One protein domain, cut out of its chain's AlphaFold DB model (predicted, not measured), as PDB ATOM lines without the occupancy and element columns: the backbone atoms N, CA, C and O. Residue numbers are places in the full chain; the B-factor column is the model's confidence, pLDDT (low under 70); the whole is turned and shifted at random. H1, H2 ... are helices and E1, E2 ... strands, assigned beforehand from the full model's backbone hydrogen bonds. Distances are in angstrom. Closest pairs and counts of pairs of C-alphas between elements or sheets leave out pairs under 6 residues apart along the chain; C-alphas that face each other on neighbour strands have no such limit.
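This is residues 2 to 160 of the 161 residues of an uncharacterized protein of Terriglobus albidus (UniProt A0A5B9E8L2). A strongly twisted sheet of four strands makes one part of the domain, with H1 and H2 over one face and H3 on the opposite face; beside it, a group of crossed helices makes the other part, where H7 crosses H5 and H6 and H4 packs on H5. The short strand E2 lies by H4, and the small helix H8 lies by the start of E1. The 159 printed residues hold eight named helices and five named strands, in the order H1 H2 E1 H3 H4 H5 E2 H6 E3 E4 H7 E5 H8; the sheet runs E1 E5 E3 E4 and is mixed. The class is mixed, helices and strands. The whole is compact and rounded, with a radius of gyration of the C-alphas of 15.2 A and spans of 41 by 36 by 29 A.

H1, residues 2 to 11, and H2, residues 16 to 23, are a helical hairpin: they only just touch, with 3 pairs of C-alphas within 8 A, the closest those of Leu 8 and His 16 at 6.9 A, and run opposite ways at a steep tilt of 43 degrees. The sheet consists of E1, residues 28 to 34, E5, residues 145 to 151, E3, residues 105 to 108, and E4, residues 119 to 123; E1 and E4 are its edge strands. E1 and E5 are antiparallel at 154 degrees, with N 30 and O 149 within hydrogen-bond range at 3.1 A. E5 and E3 are parallel at 41 degrees, with N 106 and O 148 at 2.8 A. E3 and E4 are an antiparallel hairpin at 145 degrees, with N 107 and O 120 at 2.9 A. H1 and H2 are on the same face of the sheet, each at a height of 10.0 A over the sheet, and H2 is over E3 and E4, along the strands at 24 degrees to E3 on the local plane. H3, residues 36 to 41, is on the opposite face at a height of 8.2 A. It touches H5, residues 62 to 72, the hub; the C-alphas of Leu 40 and Arg 63, their closest, are 4.9 A apart. H4, residues 48 to 53, touches H5, the closest C-alphas being those of Ile 53 and Gly 69 at 6.1 A. E2, residues 76 to 78, pairs with no named strand; its closest C-alpha pair with H4 is Leu 77 and Glu 49, 5.2 A. H7, residues 125 to 136, touches H5 at 73 degrees, only just about perpendicular, with the C-alphas of Met 133 and Ala 66 closest at 5.1 A. H6, residues 83 to 95, touches H7 at a steep tilt of 63 degrees, the same way; the C-alphas of Leu 87 and Ala 130, their closest, are 5.2 A apart. H8, residues 153 to 156, only grazes the sheet. H5 and H6 are apart. Every O i to N i+4 pair is within hydrogen-bond range in H1, H2, H3, H5, H6 and H7, against 1 of 2 in H4; H8 is too short for such a pair.

H1 begins at C-alpha 2, (99.752, 157.598, -12.852), and measures 14.2 A. H2 follows, then E1, 18.0 A, H3 and H4. H5 measures 15.2 A, and after E2 comes H6, 18.1 A, ending at C-alpha 95, (125.408, 137.237, -21.454). E3 and E4 precede H7, 16.2 A. E5 measures 18.8 A, and H8 ends at C-alpha 156, (109.359, 162.336, 2.974).

The C-alphas farthest apart, those of Ala 95 and Pro 154, are 43.0 A apart. The printed part has no cut and no long link. The mean pLDDT of the printed part is 84.1; residues 2 to 16, residue 80 and residues 155 to 160 are under 70.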
ATOM      1  N   ASP A   2      99.656 158.000 -11.441       62.50
ATOM      2  CA  ASP A   2      99.752 157.598 -12.852       62.50
ATOM      3  C   ASP A   2     101.098 156.962 -13.252       62.50
ATOM      4  O   ASP A   2     101.094 155.876 -13.816       62.50
ATOM      5  N   GLU A   3     102.246 157.542 -12.875       64.69
ATOM      6  CA  GLU A   3     103.570 156.985 -13.231       64.69
ATOM      7  C   GLU A   3     103.887 155.642 -12.549       64.69
ATOM      8  O   GLU A   3     104.526 154.778 -13.143       64.69
ATOM      9  N   ILE A   4     103.428 155.428 -11.311       65.50
ATOM     10  CA  ILE A   4     103.626 154.150 -10.604       65.50
ATOM     11  C   ILE A   4     102.675 153.091 -11.111       65.50
ATOM     12  O   ILE A   4     103.057 151.930 -11.226       65.50
ATOM     13  N   GLU A   5     101.438 153.477 -11.394       64.06
ATOM     14  CA  GLU A   5     100.470 152.561 -11.965       64.06
ATOM     15  C   GLU A   5     100.912 152.128 -13.368       64.06
ATOM     16  O   GLU A   5     100.855 150.943 -13.682       64.06
ATOM     17  N   GLU A   6     101.434 153.050 -14.181       69.44
ATOM     18  CA  GLU A   6     102.034 152.751 -15.482       69.44
ATOM     19  C   GLU A   6     103.286 151.874 -15.344       69.44
ATOM     20  O   GLU A   6     103.396 150.854 -16.024       69.44
ATOM     21  N   HIS A   7     104.184 152.188 -14.405       68.81
ATOM     22  CA  HIS A   7     105.355 151.359 -14.110       68.81
ATOM     23  C   HIS A   7     104.969 149.934 -13.687       68.81
ATOM     24  O   HIS A   7     105.471 148.955 -14.238       68.81
ATOM     25  N   LEU A   8     104.007 149.791 -12.774       64.62
ATOM     26  CA  LEU A   8     103.495 148.492 -12.341       64.62
ATOM     27  C   LEU A   8     102.763 147.736 -13.452       64.62
ATOM     28  O   LEU A   8     102.851 146.510 -13.510       64.62
ATOM     29  N   ARG A   9     102.041 148.436 -14.333       64.75
ATOM     30  CA  ARG A   9     101.435 147.827 -15.527       64.75
ATOM     31  C   ARG A   9     102.513 147.303 -16.475       64.75
ATOM     32  O   ARG A   9     102.352 146.209 -17.013       64.75
ATOM     33  N   ASN A  10     103.621 148.030 -16.618       65.81
ATOM     34  CA  ASN A  10     104.748 147.652 -17.472       65.81
ATOM     35  C   ASN A  10     105.581 146.488 -16.901       65.81
ATOM     36  O   ASN A  10     106.168 145.729 -17.670       65.81
ATOM     37  N   LEU A  11     105.605 146.299 -15.576       63.16
ATOM     38  CA  LEU A  11     106.335 145.211 -14.909       63.16
ATOM     39  C   LEU A  11     105.661 143.827 -14.997       63.16
ATOM     40  O   LEU A  11     106.312 142.815 -14.722       63.16
ATOM     41  N   GLY A  12     104.391 143.763 -15.408       55.22
ATOM     42  CA  GLY A  12     103.646 142.516 -15.585       55.22
ATOM     43  C   GLY A  12     102.608 142.250 -14.488       55.22
ATOM     44  O   GLY A  12     102.775 142.565 -13.315       55.22
ATOM     45  N   SER A  13     101.494 141.644 -14.895       52.06
ATOM     46  CA  SER A  13     100.202 141.612 -14.194       52.06
ATOM     47  C   SER A  13     100.081 140.639 -13.011       52.06
ATOM     48  O   SER A  13      98.977 140.443 -12.508       52.06
ATOM     49  N   GLY A  14     101.180 140.034 -12.549       56.34
ATOM     50  CA  GLY A  14     101.146 138.878 -11.646       56.34
ATOM     51  C   GLY A  14     100.448 139.094 -10.300       56.34
ATOM     52  O   GLY A  14      99.932 138.128  -9.764       56.34
ATOM     53  N   ASN A  15     100.401 140.328  -9.782       65.00
ATOM     54  CA  ASN A  15      99.721 140.705  -8.529       65.00
ATOM     55  C   ASN A  15      99.353 142.206  -8.517       65.00
ATOM     56  O   ASN A  15      99.494 142.899  -7.511       65.00
ATOM     57  N   HIS A  16      98.924 142.747  -9.662       69.94
ATOM     58  CA  HIS A  16      98.742 144.196  -9.821       69.94
ATOM     59  C   HIS A  16      97.751 144.795  -8.805       69.94
ATOM     60  O   HIS A  16      98.049 145.832  -8.222       69.94
ATOM     61  N   SER A  17      96.617 144.129  -8.548       71.12
ATOM     62  CA  SER A  17      95.611 144.614  -7.586       71.12
ATOM     63  C   SER A  17      96.174 144.697  -6.167       71.12
ATOM     64  O   SER A  17      96.097 145.750  -5.547       71.12
ATOM     65  N   ASP A  18      96.820 143.632  -5.685       73.69
ATOM     66  CA  ASP A  18      97.393 143.584  -4.333       73.69
ATOM     67  C   ASP A  18      98.520 144.615  -4.151       73.69
ATOM     68  O   ASP A  18      98.643 145.250  -3.098       73.69
ATOM     69  N   ASN A  19      99.332 144.808  -5.197       76.00
ATOM     70  CA  ASN A  19     100.371 145.832  -5.222       76.00
ATOM     71  C   ASN A  19      99.760 147.237  -5.151       76.00
ATOM     72  O   ASN A  19     100.197 148.041  -4.329       76.00
ATOM     73  N   MET A  20      98.731 147.531  -5.952       78.00
ATOM     74  CA  MET A  20      98.057 148.833  -5.934       78.00
ATOM     75  C   MET A  20      97.328 149.086  -4.610       78.00
ATOM     76  O   MET A  20      97.436 150.183  -4.061       78.00
ATOM     77  N   ASP A  21      96.674 148.077  -4.035       80.44
ATOM     78  CA  ASP A  21      95.998 148.183  -2.740       80.44
ATOM     79  C   ASP A  21      96.980 148.528  -1.616       80.44
ATOM     80  O   ASP A  21      96.682 149.357  -0.750       80.44
ATOM     81  N   ARG A  22      98.182 147.945  -1.631       77.69
ATOM     82  CA  ARG A  22      99.239 148.329  -0.690       77.69
ATOM     83  C   ARG A  22      99.799 149.711  -0.976       77.69
ATOM     84  O   ARG A  22      99.957 150.492  -0.040       77.69
ATOM     85  N   LEU A  23     100.083 150.023  -2.235       81.38
ATOM     86  CA  LEU A  23     100.697 151.295  -2.600       81.38
ATOM     87  C   LEU A  23      99.773 152.485  -2.371       81.38
ATOM     88  O   LEU A  23     100.266 153.559  -2.033       81.38
ATOM     89  N   SER A  24      98.456 152.292  -2.476       81.62
ATOM     90  CA  SER A  24      97.436 153.320  -2.216       81.62
ATOM     91  C   SER A  24      97.476 153.890  -0.793       81.62
ATOM     92  O   SER A  24      96.928 154.959  -0.530       81.62
ATOM     93  N   ARG A  25      98.141 153.190   0.133       83.56
ATOM     94  CA  ARG A  25      98.314 153.615   1.528       83.56
ATOM     95  C   ARG A  25      99.391 154.683   1.692       83.56
ATOM     96  O   ARG A  25      99.432 155.330   2.738       83.56
ATOM     97  N   PHE A  26     100.257 154.839   0.695       84.62
ATOM     98  CA  PHE A  26     101.326 155.825   0.678       84.62
ATOM     99  C   PHE A  26     100.884 157.088  -0.057       84.62
ATOM    100  O   PHE A  26     100.010 157.058  -0.919       84.62
ATOM    101  N   SER A  27     101.484 158.220   0.300       83.81
ATOM    102  CA  SER A  27     101.132 159.528  -0.269       83.81
ATOM    103  C   SER A  27     102.268 160.182  -1.046       83.81
ATOM    104  O   SER A  27     102.041 161.168  -1.748       83.81
ATOM    105  N   CYS A  28     103.481 159.643  -0.943       84.44
ATOM    106  CA  CYS A  28     104.666 160.151  -1.609       84.44
ATOM    107  C   CYS A  28     105.381 159.032  -2.356       84.44
ATOM    108  O   CYS A  28     105.509 157.909  -1.865       84.44
ATOM    109  N   TYR A  29     105.871 159.386  -3.538       85.38
ATOM    110  CA  TYR A  29     106.458 158.458  -4.483       85.38
ATOM    111  C   TYR A  29     107.619 159.115  -5.218       85.38
ATOM    112  O   TYR A  29     107.516 160.283  -5.596       85.38
ATOM    113  N   PHE A  30     108.716 158.389  -5.405       85.31
ATOM    114  CA  PHE A  30     109.923 158.903  -6.055       85.31
ATOM    115  C   PHE A  30     110.787 157.748  -6.559       85.31
ATOM    116  O   PHE A  30     110.646 156.612  -6.112       85.31
ATOM    117  N   CYS A  31     111.692 158.052  -7.485       88.44
ATOM    118  CA  CYS A  31     112.709 157.112  -7.937       88.44
ATOM    119  C   CYS A  31     114.023 157.375  -7.212       88.44
ATOM    120  O   CYS A  31     114.405 158.530  -7.016       88.44
ATOM    121  N   VAL A  32     114.740 156.307  -6.884       89.69
ATOM    122  CA  VAL A  32     116.118 156.382  -6.396       89.69
ATOM    123  C   VAL A  32     117.014 155.512  -7.250       89.69
ATOM    124  O   VAL A  32     116.630 154.411  -7.634       89.69
ATOM    125  N   VAL A  33     118.218 156.004  -7.515       91.75
ATOM    126  CA  VAL A  33     119.324 155.151  -7.941       91.75
ATOM    127  C   VAL A  33     119.923 154.565  -6.671       91.75
ATOM    128  O   VAL A  33     120.311 155.310  -5.773       91.75
ATOM    129  N   MET A  34     119.927 153.243  -6.568       93.56
ATOM    130  CA  MET A  34     120.469 152.537  -5.417       93.56
ATOM    131  C   MET A  34     121.963 152.305  -5.606       93.56
ATOM    132  O   MET A  34     122.420 151.982  -6.704       93.56
ATOM    133  N   THR A  35     122.716 152.425  -4.516       94.94
ATOM    134  CA  THR A  35     124.043 151.813  -4.428       94.94
ATOM    135  C   THR A  35     123.917 150.302  -4.212       94.94
ATOM    136  O   THR A  35     122.841 149.789  -3.888       94.94
ATOM    137  N   GLU A  36     125.028 149.569  -4.339       95.25
ATOM    138  CA  GLU A  36     125.052 148.134  -4.035       95.25
ATOM    139  C   GLU A  36     124.585 147.854  -2.599       95.25
ATOM    140  O   GLU A  36     123.804 146.930  -2.365       95.25
ATOM    141  N   ASP A  37     125.023 148.672  -1.639       95.38
ATOM    142  CA  ASP A  37     124.645 148.525  -0.235       95.38
ATOM    143  C   ASP A  37     123.172 148.864   0.014       95.38
ATOM    144  O   ASP A  37     122.523 148.157   0.789       95.38
ATOM    145  N   ASP A  38     122.617 149.871  -0.671       94.19
ATOM    146  CA  ASP A  38     121.180 150.165  -0.598       94.19
ATOM    147  C   ASP A  38     120.367 148.980  -1.120       94.19
ATOM    148  O   ASP A  38     119.454 148.502  -0.447       94.19
ATOM    149  N   PHE A  39     120.744 148.460  -2.293       95.06
ATOM    150  CA  PHE A  39     120.073 147.333  -2.931       95.06
ATOM    151  C   PHE A  39     120.131 146.076  -2.054       95.06
ATOM    152  O   PHE A  39     119.094 145.512  -1.698       95.06
ATOM    153  N   LEU A  40     121.333 145.662  -1.642       95.69
ATOM    154  CA  LEU A  40     121.545 144.483  -0.799       95.69
ATOM    155  C   LEU A  40     120.992 144.655   0.628       95.69
ATOM    156  O   LEU A  40     120.764 143.658   1.323       95.69
ATOM    157  N   GLY A  41     120.773 145.900   1.057       94.56
ATOM    158  CA  GLY A  41     120.174 146.274   2.334       94.56
ATOM    159  C   GLY A  41     118.643 146.283   2.352       94.56
ATOM    160  O   GLY A  41     118.071 146.344   3.444       94.56
ATOM    161  N   THR A  42     117.978 146.192   1.194       94.38
ATOM    162  CA  THR A  42     116.511 146.073   1.113       94.38
ATOM    163  C   THR A  42     116.006 144.805   1.802       94.38
ATOM    164  O   THR A  42     116.738 143.827   1.953       94.38
ATOM    165  N   VAL A  43     114.754 144.814   2.257       93.69
ATOM    166  CA  VAL A  43     114.202 143.763   3.122       93.69
ATOM    167  C   VAL A  43     113.043 143.040   2.446       93.69
ATOM    168  O   VAL A  43     112.184 143.654   1.820       93.69
ATOM    169  N   PHE A  44     112.970 141.721   2.606       91.06
ATOM    170  CA  PHE A  44     111.802 140.954   2.187       91.06
ATOM    171  C   PHE A  44     110.652 141.052   3.187       91.06
ATOM    172  O   PHE A  44     110.830 140.922   4.404       91.06
ATOM    173  N   LEU A  45     109.434 141.174   2.662       85.00
ATOM    174  CA  LEU A  45     108.225 140.893   3.430       85.00
ATOM    175  C   LEU A  45     108.220 139.429   3.880       85.00
ATOM    176  O   LEU A  45     108.606 138.542   3.124       85.00
ATOM    177  N   GLN A  46     107.773 139.177   5.111       81.69
ATOM    178  CA  GLN A  46     107.680 137.812   5.616       81.69
ATOM    179  C   GLN A  46     106.469 137.133   4.974       81.69
ATOM    180  O   GLN A  46     105.325 137.490   5.252       81.69
ATOM    181  N   ASN A  47     106.729 136.156   4.114       84.06
ATOM    182  CA  ASN A  47     105.733 135.283   3.502       84.06
ATOM    183  C   ASN A  47     106.229 133.822   3.569       84.06
ATOM    184  O   ASN A  47     107.376 133.592   3.971       84.06
ATOM    185  N   PRO A  48     105.392 132.825   3.232       85.19
ATOM    186  CA  PRO A  48     105.792 131.420   3.293       85.19
ATOM    187  C   PRO A  48     107.044 131.093   2.466       85.19
ATOM    188  O   PRO A  48     107.887 130.318   2.916       85.19
ATOM    189  N   GLU A  49     107.208 131.715   1.296       86.81
ATOM    190  CA  GLU A  49     108.363 131.512   0.419       86.81
ATOM    191  C   GLU A  49     109.661 132.010   1.069       86.81
ATOM    192  O   GLU A  49     110.654 131.286   1.110       86.81
ATOM    193  N   VAL A  50     109.659 133.211   1.647       86.06
ATOM    194  CA  VAL A  50     110.809 133.778   2.371       86.06
ATOM    195  C   VAL A  50     111.085 132.978   3.639       86.06
ATOM    196  O   VAL A  50     112.244 132.676   3.913       86.06
ATOM    197  N   ALA A  51     110.041 132.558   4.360       87.56
ATOM    198  CA  ALA A  51     110.158 131.724   5.556       87.56
ATOM    199  C   ALA A  51     110.843 130.375   5.278       87.56
ATOM    200  O   ALA A  51     111.485 129.815   6.165       87.56
ATOM    201  N   SER A  52     110.728 129.861   4.047       86.12
ATOM    202  CA  SER A  52     111.398 128.623   3.633       86.12
ATOM    203  C   SER A  52     112.917 128.771   3.460       86.12
ATOM    204  O   SER A  52     113.637 127.778   3.558       86.12
ATOM    205  N   ILE A  53     113.415 129.997   3.257       87.00
ATOM    206  CA  ILE A  53     114.851 130.309   3.205       87.00
ATOM    207  C   ILE A  53     115.340 130.785   4.577       87.00
ATOM    208  O   ILE A  53     116.343 130.294   5.098       87.00
ATOM    209  N   VAL A  54     114.633 131.763   5.145       87.88
ATOM    210  CA  VAL A  54     115.001 132.486   6.361       87.88
ATOM    211  C   VAL A  54     113.890 132.307   7.401       87.88
ATOM    212  O   VAL A  54     112.808 132.883   7.244       87.88
ATOM    213  N   PRO A  55     114.139 131.527   8.472       82.62
ATOM    214  CA  PRO A  55     113.186 131.342   9.558       82.62
ATOM    215  C   PRO A  55     112.772 132.658  10.226       82.62
ATOM    216  O   PRO A  55     113.455 133.681  10.147       82.62
ATOM    217  N   GLU A  56     111.648 132.624  10.939       80.56
ATOM    218  CA  GLU A  56     111.168 133.786  11.682       80.56
ATOM    219  C   GLU A  56     112.195 134.251  12.731       80.56
ATOM    220  O   GLU A  56     112.764 133.453  13.471       80.56
ATOM    221  N   GLY A  57     112.422 135.566  12.791       79.81
ATOM    222  CA  GLY A  57     113.382 136.186  13.710       79.81
ATOM    223  C   GLY A  57     114.795 136.355  13.146       79.81
ATOM    224  O   GLY A  57     115.573 137.111  13.727       79.81
ATOM    225  N   GLU A  58     115.117 135.740  12.006       87.56
ATOM    226  CA  GLU A  58     116.383 135.969  11.307       87.56
ATOM    227  C   GLU A  58     116.342 137.215  10.397       87.56
ATOM    228  O   GLU A  58     115.303 137.854  10.187       87.56
ATOM    229  N   SER A  59     117.515 137.618   9.895       90.12
ATOM    230  CA  SER A  59     117.636 138.789   9.027       90.12
ATOM    231  C   SER A  59     117.002 138.530   7.665       90.12
ATOM    232  O   SER A  59     117.381 137.609   6.947       90.12
ATOM    233  N   ARG A  60     116.068 139.400   7.285       91.94
ATOM    234  CA  ARG A  60     115.340 139.343   6.009       91.94
ATOM    235  C   ARG A  60     115.929 140.274   4.954       91.94
ATOM    236  O   ARG A  60     115.272 140.564   3.955       91.94
ATOM    237  N   LYS A  61     117.137 140.792   5.193       94.25
ATOM    238  CA  LYS A  61     117.838 141.624   4.215       94.25
ATOM    239  C   LYS A  61     118.161 140.804   2.978       94.25
ATOM    240  O   LYS A  61     118.483 139.620   3.082       94.25
ATOM    241  N   LEU A  62     118.128 141.446   1.819       95.25
ATOM    242  CA  LEU A  62     118.350 140.816   0.527       95.25
ATOM    243  C   LEU A  62     119.676 140.058   0.489       95.25
ATOM    244  O   LEU A  62     119.709 138.912   0.049       95.25
ATOM    245  N   ARG A  63     120.742 140.654   1.035       96.00
ATOM    246  CA  ARG A  63     122.052 140.007   1.186       96.00
ATOM    247  C   ARG A  63     121.980 138.676   1.937       96.00
ATOM    248  O   ARG A  63     122.558 137.689   1.490       96.00
ATOM    249  N   ASP A  64     121.285 138.658   3.069       94.19
ATOM    250  CA  ASP A  64     121.247 137.506   3.970       94.19
ATOM    251  C   ASP A  64     120.360 136.397   3.395       94.19
ATOM    252  O   ASP A  64     120.759 135.232   3.361       94.19
ATOM    253  N   VAL A  65     119.208 136.773   2.831       93.62
ATOM    254  CA  VAL A  65     118.307 135.856   2.121       93.62
ATOM    255  C   VAL A  65     119.005 135.251   0.897       93.62
ATOM    256  O   VAL A  65     118.925 134.042   0.688       93.62
ATOM    257  N   ALA A  66     119.743 136.048   0.117       94.69
ATOM    258  CA  ALA A  66     120.503 135.563  -1.036       94.69
ATOM    259  C   ALA A  66     121.620 134.597  -0.624       94.69
ATOM    260  O   ALA A  66     121.752 133.528  -1.218       94.69
ATOM    261  N   ARG A  67     122.391 134.929   0.423       94.94
ATOM    262  CA  ARG A  67     123.436 134.042   0.959       94.94
ATOM    263  C   ARG A  67     122.851 132.693   1.366       94.94
ATOM    264  O   ARG A  67     123.342 131.654   0.944       94.94
ATOM    265  N   ARG A  68     121.757 132.726   2.122       92.94
ATOM    266  CA  ARG A  68     121.062 131.529   2.590       92.94
ATOM    267  C   ARG A  68     120.473 130.718   1.433       92.94
ATOM    268  O   ARG A  68     120.566 129.497   1.440       92.94
ATOM    269  N   GLY A  69     119.922 131.386   0.419       91.31
ATOM    270  CA  GLY A  69     119.440 130.746  -0.806       91.31
ATOM    271  C   GLY A  69     120.544 130.004  -1.565       91.31
ATOM    272  O   GLY A  69     120.310 128.891  -2.036       91.31
ATOM    273  N   ILE A  70     121.753 130.576  -1.631       92.12
ATOM    274  CA  ILE A  70     122.938 129.918  -2.207       92.12
ATOM    275  C   ILE A  70     123.303 128.673  -1.392       92.12
ATOM    276  O   ILE A  70     123.460 127.597  -1.966       92.12
ATOM    277  N   ASP A  71     123.396 128.809  -0.066       92.06
ATOM    278  CA  ASP A  71     123.809 127.720   0.827       92.06
ATOM    279  C   ASP A  71     122.839 126.529   0.785       92.06
ATOM    280  O   ASP A  71     123.260 125.374   0.833       92.06
ATOM    281  N   LEU A  72     121.534 126.803   0.688       88.44
ATOM    282  CA  LEU A  72     120.495 125.773   0.671       88.44
ATOM    283  C   LEU A  72     120.267 125.154  -0.717       88.44
ATOM    284  O   LEU A  72     119.611 124.119  -0.807       88.44
ATOM    285  N   GLN A  73     120.774 125.778  -1.788       86.19
ATOM    286  CA  GLN A  73     120.612 125.330  -3.180       86.19
ATOM    287  C   GLN A  73     119.154 125.011  -3.565       86.19
ATOM    288  O   GLN A  73     118.892 124.093  -4.343       86.19
ATOM    289  N   LEU A  74     118.185 125.752  -3.014       75.56
ATOM    290  CA  LEU A  74     116.763 125.494  -3.247       75.56
ATOM    291  C   LEU A  74     116.357 125.981  -4.646       75.56
ATOM    292  O   LEU A  74     116.402 127.183  -4.903       75.56
ATOM    293  N   PRO A  75     115.916 125.094  -5.557       75.31
ATOM    294  CA  PRO A  75     115.577 125.511  -6.915       75.31
ATOM    295  C   PRO A  75     114.211 126.209  -6.997       75.31
ATOM    296  O   PRO A  75     113.996 127.042  -7.876       75.31
ATOM    297  N   VAL A  76     113.280 125.876  -6.095       83.19
ATOM    298  CA  VAL A  76     111.887 126.345  -6.115       83.19
ATOM    299  C   VAL A  76     111.410 126.598  -4.687       83.19
ATOM    300  O   VAL A  76     111.535 125.722  -3.836       83.19
ATOM    301  N   LEU A  77     110.839 127.777  -4.449       79.50
ATOM    302  CA  LEU A  77     110.306 128.197  -3.144       79.50
ATOM    303  C   LEU A  77     108.782 128.345  -3.157       79.50
ATOM    304  O   LEU A  77     108.138 128.253  -2.119       79.50
ATOM    305  N   GLY A  78     108.201 128.541  -4.339       79.56
ATOM    306  CA  GLY A  78     106.763 128.670  -4.539       79.56
ATOM    307  C   GLY A  78     106.412 128.798  -6.024       79.56
ATOM    308  O   GLY A  78     107.317 128.887  -6.859       79.56
ATOM    309  N   PRO A  79     105.115 128.838  -6.380       71.88
ATOM    310  CA  PRO A  79     104.658 128.869  -7.775       71.88
ATOM    311  C   PRO A  79     105.253 130.020  -8.598       71.88
ATOM    312  O   PRO A  79     105.597 129.833  -9.761       71.88
ATOM    313  N   ASN A  80     105.433 131.183  -7.967       69.12
ATOM    314  CA  ASN A  80     106.008 132.383  -8.585       69.12
ATOM    315  C   ASN A  80     107.477 132.614  -8.195       69.12
ATOM    316  O   ASN A  80     108.051 133.647  -8.521       69.12
ATOM    317  N   TRP A  81     108.080 131.680  -7.458       79.31
ATOM    318  CA  TRP A  81     109.437 131.779  -6.919       79.31
ATOM    319  C   TRP A  81     110.246 130.557  -7.353       79.31
ATOM    320  O   TRP A  81     110.664 129.727  -6.543       79.31
ATOM    321  N   ASN A  82     110.446 130.439  -8.665       86.25
ATOM    322  CA  ASN A  82     111.384 129.482  -9.237       86.25
ATOM    323  C   ASN A  82     112.756 130.155  -9.366       86.25
ATOM    324  O   ASN A  82     113.019 130.889 -10.320       86.25
ATOM    325  N   LEU A  83     113.609 129.930  -8.366       85.75
ATOM    326  CA  LEU A  83     114.937 130.530  -8.300       85.75
ATOM    327  C   LEU A  83     115.826 130.071  -9.450       85.75
ATOM    328  O   LEU A  83     116.542 130.898 -10.004       85.75
ATOM    329  N   ALA A  84     115.748 128.797  -9.842       87.75
ATOM    330  CA  ALA A  84     116.524 128.282 -10.965       87.75
ATOM    331  C   ALA A  84     116.175 129.028 -12.264       87.75
ATOM    332  O   ALA A  84     117.058 129.576 -12.917       87.75
ATOM    333  N   THR A  85     114.881 129.155 -12.574       89.81
ATOM    334  CA  THR A  85     114.418 129.904 -13.751       89.81
ATOM    335  C   THR A  85     114.839 131.372 -13.694       89.81
ATOM    336  O   THR A  85     115.306 131.909 -14.697       89.81
ATOM    337  N   ASN A  86     114.701 132.032 -12.541       89.06
ATOM    338  CA  ASN A  86     115.085 133.439 -12.404       89.06
ATOM    339  C   ASN A  86     116.602 133.635 -12.560       89.06
ATOM    340  O   ASN A  86     117.027 134.583 -13.216       89.06
ATOM    341  N   LEU A  87     117.419 132.735 -12.006       90.81
ATOM    342  CA  LEU A  87     118.873 132.754 -12.178       90.81
ATOM    343  C   LEU A  87     119.268 132.539 -13.640       90.81
ATOM    344  O   LEU A  87     120.102 133.278 -14.155       90.81
ATOM    345  N   ASP A  88     118.647 131.582 -14.329       91.31
ATOM    346  CA  ASP A  88     118.924 131.315 -15.743       91.31
ATOM    347  C   ASP A  88     118.532 132.498 -16.638       91.31
ATOM    348  O   ASP A  88     119.274 132.867 -17.555       91.31
ATOM    349  N   GLN A  89     117.405 133.154 -16.342       88.88
ATOM    350  CA  GLN A  89     117.004 134.387 -17.022       88.88
ATOM    351  C   GLN A  89     118.017 135.513 -16.791       88.88
ATOM    352  O   GLN A  89     118.428 136.160 -17.753       88.88
ATOM    353  N   MET A  90     118.466 135.721 -15.550       90.25
ATOM    354  CA  MET A  90     119.455 136.756 -15.232       90.25
ATOM    355  C   MET A  90     120.812 136.480 -15.885       90.25
ATOM    356  O   MET A  90     121.411 137.386 -16.454       90.25
ATOM    357  N   ARG A  91     121.272 135.225 -15.892       92.75
ATOM    358  CA  ARG A  91     122.493 134.820 -16.609       92.75
ATOM    359  C   ARG A  91     122.376 135.052 -18.112       92.75
ATOM    360  O   ARG A  91     123.336 135.490 -18.739       92.75
ATOM    361  N   SER A  92     121.199 134.808 -18.686       90.88
ATOM    362  CA  SER A  92     120.935 135.090 -20.101       90.88
ATOM    363  C   SER A  92     120.991 136.591 -20.405       90.88
ATOM    364  O   SER A  92     121.544 136.980 -21.430       90.88
ATOM    365  N   GLN A  93     120.475 137.441 -19.508       88.38
ATOM    366  CA  GLN A  93     120.603 138.899 -19.624       88.38
ATOM    367  C   GLN A  93     122.059 139.353 -19.497       88.38
ATOM    368  O   GLN A  93     122.532 140.133 -20.321       88.38
ATOM    369  N   LEU A  94     122.791 138.807 -18.523       88.19
ATOM    370  CA  LEU A  94     124.207 139.099 -18.315       88.19
ATOM    371  C   LEU A  94     125.047 138.753 -19.549       88.19
ATOM    372  O   LEU A  94     125.896 139.539 -19.960       88.19
ATOM    373  N   ALA A  95     124.770 137.614 -20.193       87.94
ATOM    374  CA  ALA A  95     125.408 137.237 -21.454       87.94
ATOM    375  C   ALA A  95     125.109 138.230 -22.598       87.94
ATOM    376  O   ALA A  95     125.894 138.338 -23.539       87.94
ATOM    377  N   GLY A  96     123.996 138.964 -22.510       82.69
ATOM    378  CA  GLY A  96     123.625 140.058 -23.407       82.69
ATOM    379  C   GLY A  96     124.294 141.405 -23.097       82.69
ATOM    380  O   GLY A  96     124.174 142.321 -23.907       82.69
ATOM    381  N   GLY A  97     125.017 141.526 -21.977       79.88
ATOM    382  CA  GLY A  97     125.898 142.657 -21.665       79.88
ATOM    383  C   GLY A  97     125.498 143.532 -20.473       79.88
ATOM    384  O   GLY A  97     126.334 144.314 -20.036       79.88
ATOM    385  N   SER A  98     124.277 143.416 -19.938       80.00
ATOM    386  CA  SER A  98     123.853 144.137 -18.722       80.00
ATOM    387  C   SER A  98     122.647 143.464 -18.068       80.00
ATOM    388  O   SER A  98     121.785 142.937 -18.780       80.00
ATOM    389  N   ILE A  99     122.518 143.563 -16.745       81.38
ATOM    390  CA  ILE A  99     121.304 143.137 -16.029       81.38
ATOM    391  C   ILE A  99     120.424 144.356 -15.739       81.38
ATOM    392  O   ILE A  99     120.781 145.227 -14.949       81.38
ATOM    393  N   CYS A 100     119.222 144.377 -16.321       75.31
ATOM    394  CA  CYS A 100     118.194 145.362 -15.990       75.31
ATOM    395  C   CYS A 100     117.018 144.653 -15.323       75.31
ATOM    396  O   CYS A 100     116.225 143.971 -15.976       75.31
ATOM    397  N   LEU A 101     116.883 144.826 -14.007       76.12
ATOM    398  CA  LEU A 101     115.853 144.133 -13.236       76.12
ATOM    399  C   LEU A 101     114.430 144.591 -13.554       76.12
ATOM    400  O   LEU A 101     113.485 143.905 -13.167       76.12
ATOM    401  N   GLY A 102     114.253 145.738 -14.212       78.00
ATOM    402  CA  GLY A 102     113.003 146.488 -14.147       78.00
ATOM    403  C   GLY A 102     112.800 146.998 -12.721       78.00
ATOM    404  O   GLY A 102     112.787 146.216 -11.768       78.00
ATOM    405  N   SER A 103     112.689 148.314 -12.568       85.19
ATOM    406  CA  SER A 103     112.853 148.974 -11.274       85.19
ATOM    407  C   SER A 103     111.987 148.355 -10.169       85.19
ATOM    408  O   SER A 103     110.757 148.430 -10.274       85.19
ATOM    409  N   PRO A 104     112.577 147.725  -9.130       89.44
ATOM    410  CA  PRO A 104     111.797 147.146  -8.046       89.44
ATOM    411  C   PRO A 104     110.996 148.230  -7.330       89.44
ATOM    412  O   PRO A 104     111.377 149.404  -7.308       89.44
ATOM    413  N   VAL A 105     109.885 147.817  -6.728       89.62
ATOM    414  CA  VAL A 105     109.064 148.711  -5.913       89.62
ATOM    415  C   VAL A 105     109.417 148.497  -4.453       89.62
ATOM    416  O   VAL A 105     109.310 147.379  -3.941       89.62
ATOM    417  N   LEU A 106     109.830 149.578  -3.801       92.06
ATOM    418  CA  LEU A 106     110.167 149.628  -2.391       92.06
ATOM    419  C   LEU A 106     109.093 150.379  -1.612       92.06
ATOM    420  O   LEU A 106     108.663 151.457  -2.010       92.06
ATOM    421  N   CYS A 107     108.703 149.838  -0.469       91.31
ATOM    422  CA  CYS A 107     107.822 150.508   0.480       91.31
ATOM    423  C   CYS A 107     108.594 150.843   1.753       91.31
ATOM    424  O   CYS A 107     109.469 150.077   2.161       91.31
ATOM    425  N   GLU A 108     108.266 151.960   2.397       89.88
ATOM    426  CA  GLU A 108     108.772 152.217   3.747       89.88
ATOM    427  C   GLU A 108     108.307 151.120   4.717       89.88
ATOM    428  O   GLU A 108     107.179 150.624   4.638       89.88
ATOM    429  N   ALA A 109     109.192 150.757   5.637       85.75
ATOM    430  CA  ALA A 109     108.914 149.834   6.727       85.75
ATOM    431  C   ALA A 109     107.884 150.399   7.717       85.75
ATOM    432  O   ALA A 109     107.923 151.596   8.022       85.75
ATOM    433  N   ARG A 110     106.994 149.541   8.246       80.31
ATOM    434  CA  ARG A 110     105.980 149.917   9.251       80.31
ATOM    435  C   ARG A 110     105.674 148.842  10.285       80.31
ATOM    436  O   ARG A 110     105.928 147.665  10.080       80.31
ATOM    437  N   ASP A 111     105.022 149.240  11.374       78.00
ATOM    438  CA  ASP A 111     104.373 148.316  12.312       78.00
ATOM    439  C   ASP A 111     105.348 147.293  12.940       78.00
ATOM    440  O   ASP A 111     105.000 146.140  13.205       78.00
ATOM    441  N   GLY A 112     106.589 147.717  13.212       74.75
ATOM    442  CA  GLY A 112     107.634 146.892  13.829       74.75
ATOM    443  C   GLY A 112     108.547 146.186  12.825       74.75
ATOM    444  O   GLY A 112     109.427 145.416  13.226       74.75
ATOM    445  N   GLU A 113     108.356 146.438  11.534       75.81
ATOM    446  CA  GLU A 113     109.221 146.005  10.442       75.81
ATOM    447  C   GLU A 113     110.563 146.752  10.399       75.81
ATOM    448  O   GLU A 113     111.586 146.180  10.022       75.81
ATOM    449  N   GLU A 114     110.600 147.988  10.893       83.50
ATOM    450  CA  GLU A 114     111.750 148.899  10.863       83.50
ATOM    451  C   GLU A 114     113.000 148.291  11.520       83.50
ATOM    452  O   GLU A 114     114.131 148.631  11.173       83.50
ATOM    453  N   LYS A 115     112.806 147.332  12.436       82.62
ATOM    454  CA  LYS A 115     113.887 146.572  13.081       82.62
ATOM    455  C   LYS A 115     114.719 145.726  12.105       82.62
ATOM    456  O   LYS A 115     115.819 145.314  12.460       82.62
ATOM    457  N   HIS A 116     114.208 145.440  10.907       81.88
ATOM    458  CA  HIS A 116     114.910 144.665   9.879       81.88
ATOM    459  C   HIS A 116     115.516 145.543   8.776       81.88
ATOM    460  O   HIS A 116     116.477 145.126   8.127       81.88
ATOM    461  N   GLY A 117     114.994 146.756   8.591       85.69
ATOM    462  CA  GLY A 117     115.476 147.750   7.634       85.69
ATOM    463  C   GLY A 117     114.393 148.775   7.303       85.69
ATOM    464  O   GLY A 117     113.237 148.605   7.674       85.69
ATOM    465  N   ALA A 118     114.781 149.849   6.615       87.56
ATOM    466  CA  ALA A 118     113.884 150.965   6.303       87.56
ATOM    467  C   ALA A 118     113.015 150.733   5.053       87.56
ATOM    468  O   ALA A 118     111.977 151.377   4.910       87.56
ATOM    469  N   TRP A 119     113.439 149.831   4.161       92.31
ATOM    470  CA  TRP A 119     112.860 149.649   2.829       92.31
ATOM    471  C   TRP A 119     112.540 148.186   2.544       92.31
ATOM    472  O   TRP A 119     113.415 147.322   2.637       92.31
ATOM    473  N   TYR A 120     111.297 147.927   2.143       92.00
ATOM    474  CA  TYR A 120     110.772 146.601   1.839       92.00
ATOM    475  C   TYR A 120     110.554 146.387   0.349       92.00
ATOM    476  O   TYR A 120     109.927 147.215  -0.301       92.00
ATOM    477  N   LEU A 121     110.989 145.239  -0.169       91.38
ATOM    478  CA  LEU A 121     110.728 144.783  -1.533       91.38
ATOM    479  C   LEU A 121     109.254 144.371  -1.678       91.38
ATOM    480  O   LEU A 121     108.873 143.259  -1.307       91.38
ATOM    481  N   GLN A 122     108.435 145.267  -2.229       88.25
ATOM    482  CA  GLN A 122     107.025 145.012  -2.529       88.25
ATOM    483  C   GLN A 122     106.861 144.296  -3.873       88.25
ATOM    484  O   GLN A 122     106.130 143.313  -3.952       88.25
ATOM    485  N   ASP A 123     107.563 144.764  -4.906       87.25
ATOM    486  CA  ASP A 123     107.576 144.148  -6.235       87.25
ATOM    487  C   ASP A 123     109.010 143.993  -6.755       87.25
ATOM    488  O   ASP A 123     109.928 144.693  -6.325       87.25
ATOM    489  N   GLY A 124     109.221 143.040  -7.663       87.88
ATOM    490  CA  GLY A 124     110.549 142.708  -8.177       87.88
ATOM    491  C   GLY A 124     111.431 141.950  -7.180       87.88
ATOM    492  O   GLY A 124     112.616 141.760  -7.441       87.88
ATOM    493  N   SER A 125     110.870 141.464  -6.072       89.69
ATOM    494  CA  SER A 125     111.590 140.789  -4.981       89.69
ATOM    495  C   SER A 125     112.338 139.527  -5.438       89.69
ATOM    496  O   SER A 125     113.520 139.362  -5.159       89.69
ATOM    497  N   HIS A 126     111.694 138.679  -6.237       88.69
ATOM    498  CA  HIS A 126     112.285 137.482  -6.851       88.69
ATOM    499  C   HIS A 126     113.423 137.758  -7.851       88.69
ATOM    500  O   HIS A 126     114.434 137.058  -7.839       88.69
ATOM    501  N   ARG A 127     113.295 138.802  -8.681       90.00
ATOM    502  CA  ARG A 127     114.347 139.255  -9.606       90.00
ATOM    503  C   ARG A 127     115.523 139.836  -8.828       90.00
ATOM    504  O   ARG A 127     116.670 139.510  -9.114       90.00
ATOM    505  N   SER A 128     115.217 140.623  -7.797       93.56
ATOM    506  CA  SER A 128     116.209 141.171  -6.872       93.56
ATOM    507  C   SER A 128     116.974 140.054  -6.159       93.56
ATOM    508  O   SER A 128     118.196 140.122  -6.071       93.56
ATOM    509  N   LEU A 129     116.283 138.988  -5.728       93.69
ATOM    510  CA  LEU A 129     116.898 137.809  -5.112       93.69
ATOM    511  C   LEU A 129     117.889 137.125  -6.051       93.69
ATOM    512  O   LEU A 129     119.039 136.914  -5.675       93.69
ATOM    513  N   ALA A 130     117.463 136.815  -7.278       92.62
ATOM    514  CA  ALA A 130     118.322 136.161  -8.260       92.62
ATOM    515  C   ALA A 130     119.565 137.004  -8.576       92.62
ATOM    516  O   ALA A 130     120.675 136.475  -8.599       92.62
ATOM    517  N   TYR A 131     119.407 138.318  -8.748       94.50
ATOM    518  CA  TYR A 131     120.546 139.197  -9.003       94.50
ATOM    519  C   TYR A 131     121.496 139.289  -7.812       94.50
ATOM    520  O   TYR A 131     122.698 139.110  -7.985       94.50
ATOM    521  N   ALA A 132     120.971 139.457  -6.596       95.94
ATOM    522  CA  ALA A 132     121.783 139.429  -5.386       95.94
ATOM    523  C   ALA A 132     122.568 138.116  -5.261       95.94
ATOM    524  O   ALA A 132     123.746 138.139  -4.916       95.94
ATOM    525  N   MET A 133     121.968 136.973  -5.600       95.50
ATOM    526  CA  MET A 133     122.686 135.700  -5.617       95.50
ATOM    527  C   MET A 133     123.840 135.702  -6.631       95.50
ATOM    528  O   MET A 133     124.941 135.297  -6.270       95.50
ATOM    529  N   LEU A 134     123.636 136.195  -7.861       95.06
ATOM    530  CA  LEU A 134     124.712 136.298  -8.861       95.06
ATOM    531  C   LEU A 134     125.864 137.198  -8.389       95.06
ATOM    532  O   LEU A 134     127.027 136.830  -8.562       95.06
ATOM    533  N   LEU A 135     125.556 138.330  -7.746       96.19
ATOM    534  CA  LEU A 135     126.564 139.209  -7.140       96.19
ATOM    535  C   LEU A 135     127.367 138.465  -6.062       96.19
ATOM    536  O   LEU A 135     128.596 138.458  -6.079       96.19
ATOM    537  N   LEU A 136     126.680 137.778  -5.142       96.56
ATOM    538  CA  LEU A 136     127.322 137.078  -4.025       96.56
ATOM    539  C   LEU A 136     128.095 135.815  -4.435       96.56
ATOM    540  O   LEU A 136     128.973 135.386  -3.680       96.56
ATOM    541  N   MET A 137     127.769 135.223  -5.587       95.44
ATOM    542  CA  MET A 137     128.532 134.136  -6.217       95.44
ATOM    543  C   MET A 137     129.717 134.654  -7.049       95.44
ATOM    544  O   MET A 137     130.540 133.855  -7.489       95.44
ATOM    545  N   GLY A 138     129.829 135.972  -7.250       95.12
ATOM    546  CA  GLY A 138     130.856 136.582  -8.098       95.12
ATOM    547  C   GLY A 138     130.622 136.370  -9.596       95.12
ATOM    548  O   GLY A 138     131.550 136.519 -10.385       95.12
ATOM    549  N   GLU A 139     129.400 136.005  -9.991       94.56
ATOM    550  CA  GLU A 139     129.018 135.811 -11.393       94.56
ATOM    551  C   GLU A 139     128.666 137.135 -12.084       94.56
ATOM    552  O   GLU A 139     128.793 137.234 -13.298       94.56
ATOM    553  N   ALA A 140     128.245 138.148 -11.323       93.62
ATOM    554  CA  ALA A 140     127.903 139.474 -11.827       93.62
ATOM    555  C   ALA A 140     128.633 140.575 -11.046       93.62
ATOM    556  O   ALA A 140     129.012 140.388  -9.889       93.62
ATOM    557  N   GLN A 141     128.789 141.738 -11.677       93.06
ATOM    558  CA  GLN A 141     129.167 142.979 -11.001       93.06
ATOM    559  C   GLN A 141     127.918 143.820 -10.745       93.06
ATOM    560  O   GLN A 141     126.924 143.707 -11.469       93.06
ATOM    561  N   TYR A 142     127.962 144.638  -9.694       93.94
ATOM    562  CA  TYR A 142     126.855 145.533  -9.405       93.94
ATOM    563  C   TYR A 142     126.766 146.625 -10.474       93.94
ATOM    564  O   TYR A 142     127.730 147.340 -10.738       93.94
ATOM    565  N   GLU A 143     125.582 146.749 -11.053       91.19
ATOM    566  CA  GLU A 143     125.168 147.841 -11.918       91.19
ATOM    567  C   GLU A 143     124.079 148.615 -11.182       91.19
ATOM    568  O   GLU A 143     123.228 148.012 -10.521       91.19
ATOM    569  N   GLU A 144     124.102 149.943 -11.285       90.69
ATOM    570  CA  GLU A 144     123.147 150.812 -10.601       90.69
ATOM    571  C   GLU A 144     121.703 150.408 -10.910       90.69
ATOM    572  O   GLU A 144     121.276 150.347 -12.065       90.69
ATOM    573  N   GLN A 145     120.938 150.141  -9.853       90.94
ATOM    574  CA  GLN A 145     119.537 149.759  -9.973       90.94
ATOM    575  C   GLN A 145     118.649 150.936  -9.583       90.94
ATOM    576  O   GLN A 145     118.806 151.522  -8.515       90.94
ATOM    577  N   ILE A 146     117.671 151.257 -10.425       91.00
ATOM    578  CA  ILE A 146     116.648 152.251 -10.092       91.00
ATOM    579  C   ILE A 146     115.530 151.548  -9.330       91.00
ATOM    580  O   ILE A 146     115.017 150.556  -9.831       91.00
ATOM    581  N   ALA A 147     115.106 152.071  -8.183       91.00
ATOM    582  CA  ALA A 147     113.913 151.622  -7.472       91.00
ATOM    583  C   ALA A 147     112.841 152.713  -7.419       91.00
ATOM    584  O   ALA A 147     113.153 153.899  -7.294       91.00
ATOM    585  N   PHE A 148     111.577 152.295  -7.462       90.12
ATOM    586  CA  PHE A 148     110.432 153.154  -7.162       90.12
ATOM    587  C   PHE A 148     110.080 153.017  -5.688       90.12
ATOM    588  O   PHE A 148     109.674 151.948  -5.243       90.12
ATOM    589  N   CYS A 149     110.208 154.101  -4.936       90.19
ATOM    590  CA  CYS A 149     109.947 154.130  -3.507       90.19
ATOM    591  C   CYS A 149     108.570 154.729  -3.216       90.19
ATOM    592  O   CYS A 149     108.203 155.766  -3.773       90.19
ATOM    593  N   ALA A 150     107.837 154.106  -2.297       89.81
ATOM    594  CA  ALA A 150     106.557 154.561  -1.777       89.81
ATOM    595  C   ALA A 150     106.645 154.769  -0.259       89.81
ATOM    596  O   ALA A 150     107.109 153.895   0.476       89.81
ATOM    597  N   MET A 151     106.213 155.939   0.211       88.75
ATOM    598  CA  MET A 151     106.250 156.313   1.627       88.75
ATOM    599  C   MET A 151     105.148 157.320   1.988       88.75
ATOM    600  O   MET A 151     104.511 157.917   1.116       88.75
ATOM    601  N   ASN A 152     104.947 157.583   3.276       83.38
ATOM    602  CA  ASN A 152     104.068 158.652   3.733       83.38
ATOM    603  C   ASN A 152     104.798 159.996   3.827       83.38
ATOM    604  O   ASN A 152     105.982 160.088   4.154       83.38
ATOM    605  N   ALA A 153     104.020 161.067   3.664       75.62
ATOM    606  CA  ALA A 153     104.474 162.453   3.755       75.62
ATOM    607  C   ALA A 153     105.369 162.807   4.969       75.62
ATOM    608  O   ALA A 153     106.339 163.540   4.772       75.62
ATOM    609  N   PRO A 154     105.129 162.318   6.207       70.81
ATOM    610  CA  PRO A 154     106.004 162.633   7.338       70.81
ATOM    611  C   PRO A 154     107.436 162.111   7.168       70.81
ATOM    612  O   PRO A 154     108.376 162.776   7.595       70.81
ATOM    613  N   MET A 155     107.611 160.954   6.521       66.00
ATOM    614  CA  MET A 155     108.934 160.385   6.262       66.00
ATOM    615  C   MET A 155     109.621 161.104   5.093       66.00
ATOM    616  O   MET A 155     110.814 161.399   5.163       66.00
ATOM    617  N   ALA A 156     108.852 161.519   4.081       62.59
ATOM    618  CA  ALA A 156     109.359 162.336   2.974       62.59
ATOM    619  C   ALA A 156     109.909 163.688   3.464       62.59
ATOM    620  O   ALA A 156     110.958 164.154   3.015       62.59
ATOM    621  N   ALA A 157     109.239 164.297   4.444       61.97
ATOM    622  CA  ALA A 157     109.685 165.534   5.077       61.97
ATOM    623  C   ALA A 157     110.969 165.370   5.916       61.97
ATOM    624  O   ALA A 157     111.657 166.357   6.170       61.97
ATOM    625  N   ALA A 158     111.291 164.153   6.366       60.94
ATOM    626  CA  ALA A 158     112.516 163.868   7.112       60.94
ATOM    627  C   ALA A 158     113.737 163.682   6.195       60.94
ATOM    628  O   ALA A 158     114.846 163.992   6.610       60.94
ATOM    629  N   LEU A 159     113.534 163.234   4.952       62.53
ATOM    630  CA  LEU A 159     114.598 163.055   3.949       62.53
ATOM    631  C   LEU A 159     115.023 164.355   3.249       62.53
ATOM    632  O   LEU A 159     115.983 164.364   2.488       62.53
ATOM    633  N   THR A 160     114.288 165.445   3.472       54.09
ATOM    634  CA  THR A 160     114.507 166.759   2.846       54.09
ATOM    635  C   THR A 160     115.090 167.799   3.809       54.09
ATOM    636  O   THR A 160     115.164 168.979   3.465       54.09
TER     637      THR A 160